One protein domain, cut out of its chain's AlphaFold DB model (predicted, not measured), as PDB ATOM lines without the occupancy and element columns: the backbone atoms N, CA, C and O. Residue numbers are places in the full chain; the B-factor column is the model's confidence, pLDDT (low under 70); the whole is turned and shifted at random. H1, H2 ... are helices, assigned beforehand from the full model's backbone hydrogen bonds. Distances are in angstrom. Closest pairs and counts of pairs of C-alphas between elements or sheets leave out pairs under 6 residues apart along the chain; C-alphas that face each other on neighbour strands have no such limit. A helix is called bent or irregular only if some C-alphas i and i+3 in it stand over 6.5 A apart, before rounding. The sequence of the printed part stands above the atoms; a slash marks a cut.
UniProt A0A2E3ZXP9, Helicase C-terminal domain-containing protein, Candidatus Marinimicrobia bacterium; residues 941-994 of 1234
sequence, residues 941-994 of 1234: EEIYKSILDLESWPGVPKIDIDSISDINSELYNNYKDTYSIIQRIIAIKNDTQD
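What this domain is: This is residues 941 to 994 of the 1234 residues of the protein "Helicase C-terminal domain-containing protein" of Candidatus Marinimicrobia bacterium (UniProt A0A2E3ZXP9). Two helices, the short H2 and the long H3, make a V with its corner at the one-residue link between them, and the short helix H1 begins at the mouth of this V and runs steeply away from both. From the far end of H1 a long loop, residues 949 to 966, folds back to the beginning of H2, while the far end of H3 sticks out as an arm with residues 987 to 992. The printed part has 54 residues with three named helices, in the order H1, H2, H3 along the chain, and no named strand. Its class is all helix, with 33 of the 54 printed residues in the helices. The whole is compact, with a radius of gyration of the C-alphas of 11.4 A, and the C-alphas span 33 by 24 by 18 A along their three main axes.

How they stand to each other: The printed part begins with H1, residues 941 to 948. After it comes a long link of 18 residues, 949 to 966, which leads to H2, residues 967 to 974. H1 and H2 are close but not clearly touching, with 2 pairs of C-alphas within 8 A. Their closest C-alphas are those of Glu 941 and Ile 967, 6.5 A apart. The two helices run the same way at a steep tilt of 63 degrees, and their centres are 13.5 A apart. After H2 a tight link of one residue, Tyr 975, leads to H3, residues 976 to 992. H2 and H3 touch, with 5 pairs of C-alphas within 8 A. The closest C-alphas of the two are those of Leu 971 and Tyr 979, 5.4 A apart, and H3 touches H2 with residues 978 to 980 alone. They run opposite ways at a steep tilt of 46 degrees, with their centres 14.2 A apart. H1 and H3 are close but not clearly touching, and their closest C-alphas are those of Ile 943 and Ile 982, 6.8 A apart. They run opposite ways at a steep tilt of 69.6 degrees, only just short of about perpendicular, with their centres 11.8 A apart. In the backbones of H1, H2 and H3 every O i to N i+4 pair is within hydrogen-bond range.

Where its parts are: H1 begins at C-alpha 941, printed at (-47.435, -3.307, 17.935), and ends at C-alpha 948; its first and last C-alphas are 10.6 A apart. H2 begins at C-alpha 967, at (-51.379, -7.611, 20.771), and measures 10.4 A from its first to its last C-alpha. H3, from Lys 976 to Thr 992, is the longest helix with 17 residues and measures 24.2 A from first to last C-alpha. It ends at C-alpha 992, at (-41.345, 15.173, 21.500). No helix is bent or irregular.

The domain as a whole: The two C-alphas farthest apart are those of Ser 963, in the long link, and Thr 992, the last residue of H3, at 33.6 A. The C-alphas of Glu 941 and Asp 994, the first and last printed residues, are 15.9 A apart. Residues 949 to 954 stand free, and so do residues 987 to 993, of which 987 to 992 belong to H3. Without these stretches the body has 41 residues and spans 29 by 19 by 19 A, with a radius of gyration of 9.6 A. The C-alphas of residues 949 to 966 lie 8 to 16 A from the mean of all C-alphas. The printed part has no cut. The mean pLDDT of the printed part is 87.5, and no printed residue is under 70.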
ATOM      1  N   GLU A 941     -47.846  -2.157  18.744       90.19
ATOM      2  CA  GLU A 941     -47.435  -3.307  17.935       90.19
ATOM      3  C   GLU A 941     -46.103  -3.052  17.227       90.19
ATOM      4  O   GLU A 941     -45.182  -3.861  17.316       90.19
ATOM      5  N   GLU A 942     -45.984  -1.912  16.548       92.44
ATOM      6  CA  GLU A 942     -44.772  -1.553  15.813       92.44
ATOM      7  C   GLU A 942     -43.579  -1.364  16.751       92.44
ATOM      8  O   GLU A 942     -42.480  -1.823  16.446       92.44
ATOM      9  N   ILE A 943     -43.796  -0.735  17.912       92.44
ATOM     10  CA  ILE A 943     -42.747  -0.551  18.922       92.44
ATOM     11  C   ILE A 943     -42.346  -1.892  19.529       92.44
ATOM     12  O   ILE A 943     -41.157  -2.144  19.703       92.44
ATOM     13  N   TYR A 944     -43.306  -2.772  19.815       92.31
ATOM     14  CA  TYR A 944     -43.025  -4.123  20.289       92.31
ATOM     15  C   TYR A 944     -42.171  -4.906  19.279       92.31
ATOM     16  O   TYR A 944     -41.123  -5.427  19.658       92.31
ATOM     17  N   LYS A 945     -42.552  -4.904  17.992       90.44
ATOM     18  CA  LYS A 945     -41.764  -5.504  16.898       90.44
ATOM     19  C   LYS A 945     -40.363  -4.894  16.817       90.44
ATOM     20  O   LYS A 945     -39.377  -5.621  16.832       90.44
ATOM     21  N   SER A 946     -40.260  -3.563  16.837       91.75
ATOM     22  CA  SER A 946     -38.963  -2.884  16.793       91.75
ATOM     23  C   SER A 946     -38.073  -3.240  17.976       91.75
ATOM     24  O   SER A 946     -36.863  -3.277  17.806       91.75
ATOM     25  N   ILE A 947     -38.632  -3.411  19.170       91.75
ATOM     26  CA  ILE A 947     -37.865  -3.749  20.366       91.75
ATOM     27  C   ILE A 947     -37.423  -5.219  20.333       91.75
ATOM     28  O   ILE A 947     -36.316  -5.515  20.771       91.75
ATOM     29  N   LEU A 948     -38.244  -6.128  19.796       89.19
ATOM     30  CA  LEU A 948     -37.877  -7.538  19.617       89.19
ATOM     31  C   LEU A 948     -36.665  -7.725  18.698       89.19
ATOM     32  O   LEU A 948     -35.846  -8.607  18.950       89.19
ATOM     33  N   ASP A 949     -36.547  -6.887  17.667       86.88
ATOM     34  CA  ASP A 949     -35.416  -6.900  16.732       86.88
ATOM     35  C   ASP A 949     -34.121  -6.339  17.354       86.88
ATOM     36  O   ASP A 949     -33.039  -6.474  16.779       86.88
ATOM     37  N   LEU A 950     -34.204  -5.700  18.528       87.75
ATOM     38  CA  LEU A 950     -33.064  -5.101  19.217       87.75
ATOM     39  C   LEU A 950     -32.530  -6.035  20.304       87.75
ATOM     40  O   LEU A 950     -33.137  -6.216  21.358       87.75
ATOM     41  N   GLU A 951     -31.305  -6.528  20.118       83.50
ATOM     42  CA  GLU A 951     -30.617  -7.351  21.124       83.50
ATOM     43  C   GLU A 951     -30.415  -6.642  22.478       83.50
ATOM     44  O   GLU A 951     -30.212  -7.306  23.491       83.50
ATOM     45  N   SER A 952     -30.488  -5.304  22.514       84.81
ATOM     46  CA  SER A 952     -30.287  -4.462  23.705       84.81
ATOM     47  C   SER A 952     -31.528  -4.296  24.601       84.81
ATOM     48  O   SER A 952     -31.570  -3.472  25.531       84.81
ATOM     49  N   TRP A 953     -32.575  -5.076  24.325       89.00
ATOM     50  CA  TRP A 953     -33.805  -5.147  25.109       89.00
ATOM     51  C   TRP A 953     -34.032  -6.561  25.659       89.00
ATOM     52  O   TRP A 953     -34.971  -7.257  25.261       89.00
ATOM     53  N   PRO A 954     -33.181  -7.013  26.601       79.12
ATOM     54  CA  PRO A 954     -33.311  -8.343  27.176       79.12
ATOM     55  C   PRO A 954     -34.615  -8.471  27.977       79.12
ATOM     56  O   PRO A 954     -35.038  -7.548  28.675       79.12
ATOM     57  N   GLY A 955     -35.244  -9.645  27.899       77.06
ATOM     58  CA  GLY A 955     -36.439  -9.974  28.684       77.06
ATOM     59  C   GLY A 955     -37.775  -9.555  28.064       77.06
ATOM     60  O   GLY A 955     -38.809  -9.711  28.710       77.06
ATOM     61  N   VAL A 956     -37.785  -9.061  26.823       85.38
ATOM     62  CA  VAL A 956     -39.031  -8.820  26.084       85.38
ATOM     63  C   VAL A 956     -39.616 -10.169  25.640       85.38
ATOM     64  O   VAL A 956     -38.903 -10.970  25.028       85.38
ATOM     65  N   PRO A 957     -40.885 -10.471  25.976       84.50
ATOM     66  CA  PRO A 957     -41.490 -11.766  25.674       84.50
ATOM     67  C   PRO A 957     -41.593 -11.946  24.161       84.50
ATOM     68  O   PRO A 957     -42.031 -11.025  23.482       84.50
ATOM     69  N   LYS A 958     -41.220 -13.118  23.635       85.44
ATOM     70  CA  LYS A 958     -41.428 -13.477  22.223       85.44
ATOM     71  C   LYS A 958     -42.825 -14.070  22.068       85.44
ATOM     72  O   LYS A 958     -43.061 -15.196  22.494       85.44
ATOM     73  N   ILE A 959     -43.734 -13.286  21.506       83.56
ATOM     74  CA  ILE A 959     -45.134 -13.646  21.291       83.56
ATOM     75  C   ILE A 959     -45.317 -13.943  19.799       83.56
ATOM     76  O   ILE A 959     -44.794 -13.209  18.961       83.56
ATOM     77  N   ASP A 960     -46.043 -15.012  19.466       79.62
ATOM     78  CA  ASP A 960     -46.395 -15.330  18.080       79.62
ATOM     79  C   ASP A 960     -47.539 -14.419  17.608       79.62
ATOM     80  O   ASP A 960     -48.715 -14.670  17.883       79.62
ATOM     81  N   ILE A 961     -47.170 -13.325  16.941       73.81
ATOM     82  CA  ILE A 961     -48.081 -12.244  16.541       73.81
ATOM     83  C   ILE A 961     -49.154 -12.749  15.563       73.81
ATOM     84  O   ILE A 961     -50.279 -12.260  15.607       73.81
ATOM     85  N   ASP A 962     -48.854 -13.768  14.751       74.88
ATOM     86  CA  ASP A 962     -49.792 -14.316  13.759       74.88
ATOM     87  C   ASP A 962     -50.926 -15.136  14.408       74.88
ATOM     88  O   ASP A 962     -51.952 -15.406  13.779       74.88
ATOM     89  N   SER A 963     -50.769 -15.511  15.683       74.75
ATOM     90  CA  SER A 963     -51.724 -16.330  16.439       74.75
ATOM     91  C   SER A 963     -52.695 -15.529  17.326       74.75
ATOM     92  O   SER A 963     -53.595 -16.115  17.932       74.75
ATOM     93  N   ILE A 964     -52.544 -14.199  17.412       75.94
ATOM     94  CA  ILE A 964     -53.267 -13.332  18.359       75.94
ATOM     95  C   ILE A 964     -54.040 -12.234  17.624       75.94
ATOM     96  O   ILE A 964     -53.511 -11.555  16.752       75.94
ATOM     97  N   SER A 965     -55.298 -12.011  18.016       73.62
ATOM     98  CA  SER A 965     -56.163 -10.998  17.392       73.62
ATOM     99  C   SER A 965     -55.897  -9.561  17.858       73.62
ATOM    100  O   SER A 965     -56.230  -8.627  17.136       73.62
ATOM    101  N   ASP A 966     -55.356  -9.368  19.068       83.56
ATOM    102  CA  ASP A 966     -55.013  -8.046  19.614       83.56
ATOM    103  C   ASP A 966     -53.797  -8.106  20.555       83.56
ATOM    104  O   ASP A 966     -53.892  -8.478  21.729       83.56
ATOM    105  N   ILE A 967     -52.645  -7.680  20.035       84.06
ATOM    106  CA  ILE A 967     -51.379  -7.611  20.771       84.06
ATOM    107  C   ILE A 967     -51.430  -6.645  21.966       84.06
ATOM    108  O   ILE A 967     -50.709  -6.846  22.943       84.06
ATOM    109  N   ASN A 968     -52.284  -5.611  21.938       85.88
ATOM    110  CA  ASN A 968     -52.404  -4.676  23.060       85.88
ATOM    111  C   ASN A 968     -53.000  -5.369  24.281       85.88
ATOM    112  O   ASN A 968     -52.451  -5.255  25.378       85.88
ATOM    113  N   SER A 969     -54.107  -6.087  24.082       85.50
ATOM    114  CA  SER A 969     -54.775  -6.842  25.141       85.50
ATOM    115  C   SER A 969     -53.863  -7.927  25.715       85.50
ATOM    116  O   SER A 969     -53.794  -8.084  26.935       85.50
ATOM    117  N   GLU A 970     -53.111  -8.624  24.861       87.50
ATOM    118  CA  GLU A 970     -52.162  -9.658  25.286       87.50
ATOM    119  C   GLU A 970     -51.036  -9.081  26.157       87.50
ATOM    120  O   GLU A 970     -50.799  -9.537  27.280       87.50
ATOM    121  N   LEU A 971     -50.381  -8.014  25.687       87.81
ATOM    122  CA  LEU A 971     -49.323  -7.345  26.442       87.81
ATOM    123  C   LEU A 971     -49.852  -6.744  27.752       87.81
ATOM    124  O   LEU A 971     -49.181  -6.832  28.780       87.81
ATOM    125  N   TYR A 972     -51.053  -6.163  27.755       88.75
ATOM    126  CA  TYR A 972     -51.651  -5.574  28.954       88.75
ATOM    127  C   TYR A 972     -52.008  -6.620  30.020       88.75
ATOM    128  O   TYR A 972     -51.787  -6.387  31.211       88.75
ATOM    129  N   ASN A 973     -52.551  -7.769  29.616       88.19
ATOM    130  CA  ASN A 973     -53.009  -8.791  30.554       88.19
ATOM    131  C   ASN A 973     -51.854  -9.648  31.082       88.19
ATOM    132  O   ASN A 973     -51.764  -9.856  32.295       88.19
ATOM    133  N   ASN A 974     -50.950 -10.081  30.196       88.12
ATOM    134  CA  ASN A 974     -49.942 -11.097  30.505       88.12
ATOM    135  C   ASN A 974     -48.525 -10.525  30.687       88.12
ATOM    136  O   ASN A 974     -47.709 -11.126  31.384       88.12
ATOM    137  N   TYR A 975     -48.231  -9.335  30.141       90.31
ATOM    138  CA  TYR A 975     -46.883  -8.745  30.130       90.31
ATOM    139  C   TYR A 975     -46.873  -7.253  30.506       90.31
ATOM    140  O   TYR A 975     -46.292  -6.411  29.811       90.31
ATOM    141  N   LYS A 976     -47.504  -6.930  31.643       88.38
ATOM    142  CA  LYS A 976     -47.747  -5.555  32.126       88.38
ATOM    143  C   LYS A 976     -46.524  -4.641  32.114       88.38
ATOM    144  O   LYS A 976     -46.661  -3.469  31.766       88.38
ATOM    145  N   ASP A 977     -45.344  -5.144  32.468       87.06
ATOM    146  CA  ASP A 977     -44.119  -4.335  32.501       87.06
ATOM    147  C   ASP A 977     -43.673  -3.904  31.101       87.06
ATOM    148  O   ASP A 977     -43.363  -2.728  30.882       87.06
ATOM    149  N   THR A 978     -43.714  -4.831  30.139       88.25
ATOM    150  CA  THR A 978     -43.411  -4.567  28.725       88.25
ATOM    151  C   THR A 978     -44.415  -3.577  28.153       88.25
ATOM    152  O   THR A 978     -44.019  -2.554  27.594       88.25
ATOM    153  N   TYR A 979     -45.712  -3.814  28.380       91.50
ATOM    154  CA  TYR A 979     -46.765  -2.887  27.973       91.50
ATOM    155  C   TYR A 979     -46.547  -1.488  28.566       91.50
ATOM    156  O   TYR A 979     -46.562  -0.494  27.846       91.50
ATOM    157  N   SER A 980     -46.268  -1.400  29.870       91.62
ATOM    158  CA  SER A 980     -46.038  -0.139  30.578       91.62
ATOM    159  C   SER A 980     -44.838   0.634  30.027       91.62
ATOM    160  O   SER A 980     -44.918   1.851  29.877       91.62
ATOM    161  N   ILE A 981     -43.728  -0.038  29.692       91.50
ATOM    162  CA  ILE A 981     -42.577   0.623  29.061       91.50
ATOM    163  C   ILE A 981     -42.950   1.145  27.669       91.50
ATOM    164  O   ILE A 981     -42.665   2.305  27.377       91.50
ATOM    165  N   ILE A 982     -43.634   0.342  26.847       93.62
ATOM    166  CA  ILE A 982     -44.075   0.756  25.508       93.62
ATOM    167  C   ILE A 982     -44.995   1.981  25.587       93.62
ATOM    168  O   ILE A 982     -44.777   2.954  24.869       93.62
ATOM    169  N   GLN A 983     -45.952   2.006  26.518       94.94
ATOM    170  CA  GLN A 983     -46.820   3.172  26.713       94.94
ATOM    171  C   GLN A 983     -46.036   4.426  27.127       94.94
ATOM    172  O   GLN A 983     -46.359   5.529  26.685       94.94
ATOM    173  N   ARG A 984     -44.974   4.289  27.934       94.75
ATOM    174  CA  ARG A 984     -44.095   5.423  28.279       94.75
ATOM    175  C   ARG A 984     -43.267   5.898  27.086       94.75
ATOM    176  O   ARG A 984     -43.115   7.105  26.922       94.75
ATOM    177  N   ILE A 985     -42.788   4.986  26.234       94.75
ATOM    178  CA  ILE A 985     -42.137   5.335  24.960       94.75
ATOM    179  C   ILE A 985     -43.106   6.139  24.088       94.75
ATOM    180  O   ILE A 985     -42.755   7.233  23.657       94.75
ATOM    181  N   ILE A 986     -44.336   5.650  23.888       94.69
ATOM    182  CA  ILE A 986     -45.377   6.335  23.102       94.69
ATOM    183  C   ILE A 986     -45.670   7.725  23.677       94.69
ATOM    184  O   ILE A 986     -45.715   8.701  22.933       94.69
ATOM    185  N   ALA A 987     -45.823   7.843  25.000       93.62
ATOM    186  CA  ALA A 987     -46.093   9.122  25.650       93.62
ATOM    187  C   ALA A 987     -44.977  10.151  25.401       93.62
ATOM    188  O   ALA A 987     -45.270  11.292  25.046       93.62
ATOM    189  N   ILE A 988     -43.706   9.751  25.537       93.00
ATOM    190  CA  ILE A 988     -42.570  10.643  25.264       93.00
ATOM    191  C   ILE A 988     -42.496  10.978  23.773       93.00
ATOM    192  O   ILE A 988     -42.350  12.150  23.443       93.00
ATOM    193  N   LYS A 989     -42.657   9.995  22.876       94.00
ATOM    194  CA  LYS A 989     -42.676  10.229  21.422       94.00
ATOM    195  C   LYS A 989     -43.769  11.226  21.036       94.00
ATOM    196  O   LYS A 989     -43.502  12.133  20.261       94.00
ATOM    197  N   ASN A 990     -44.964  11.134  21.613       91.94
ATOM    198  CA  ASN A 990     -46.028  12.106  21.356       91.94
ATOM    199  C   ASN A 990     -45.652  13.515  21.841       91.94
ATOM    200  O   ASN A 990     -45.863  14.486  21.116       91.94
ATOM    201  N   ASP A 991     -45.049  13.633  23.027       88.75
ATOM    202  CA  ASP A 991     -44.612  14.922  23.575       88.75
ATOM    203  C   ASP A 991     -43.428  15.539  22.805       88.75
ATOM    204  O   ASP A 991     -43.300  16.764  22.760       88.75
ATOM    205  N   THR A 992     -42.554  14.721  22.210       87.88
ATOM    206  CA  THR A 992     -41.345  15.173  21.500       87.88
ATOM    207  C   THR A 992     -41.428  15.054  19.978       87.88
ATOM    208  O   THR A 992     -40.416  15.236  19.306       87.88
ATOM    209  N   GLN A 993     -42.607  14.765  19.419       91.06
ATOM    210  CA  GLN A 993     -42.811  14.541  17.978       91.06
ATOM    211  C   GLN A 993     -41.911  13.433  17.398       91.06
ATOM    212  O   GLN A 993     -41.364  13.559  16.305       91.06
ATOM    213  N   ASP A 994     -41.743  12.353  18.158       92.31
ATOM    214  CA  ASP A 994     -40.871  11.212  17.864       92.31
ATOM    215  C   ASP A 994     -39.399  11.602  17.641       92.31
ATOM    216  O   ASP A 994     -38.680  11.053  16.802       92.31
TER     217      ASP A 994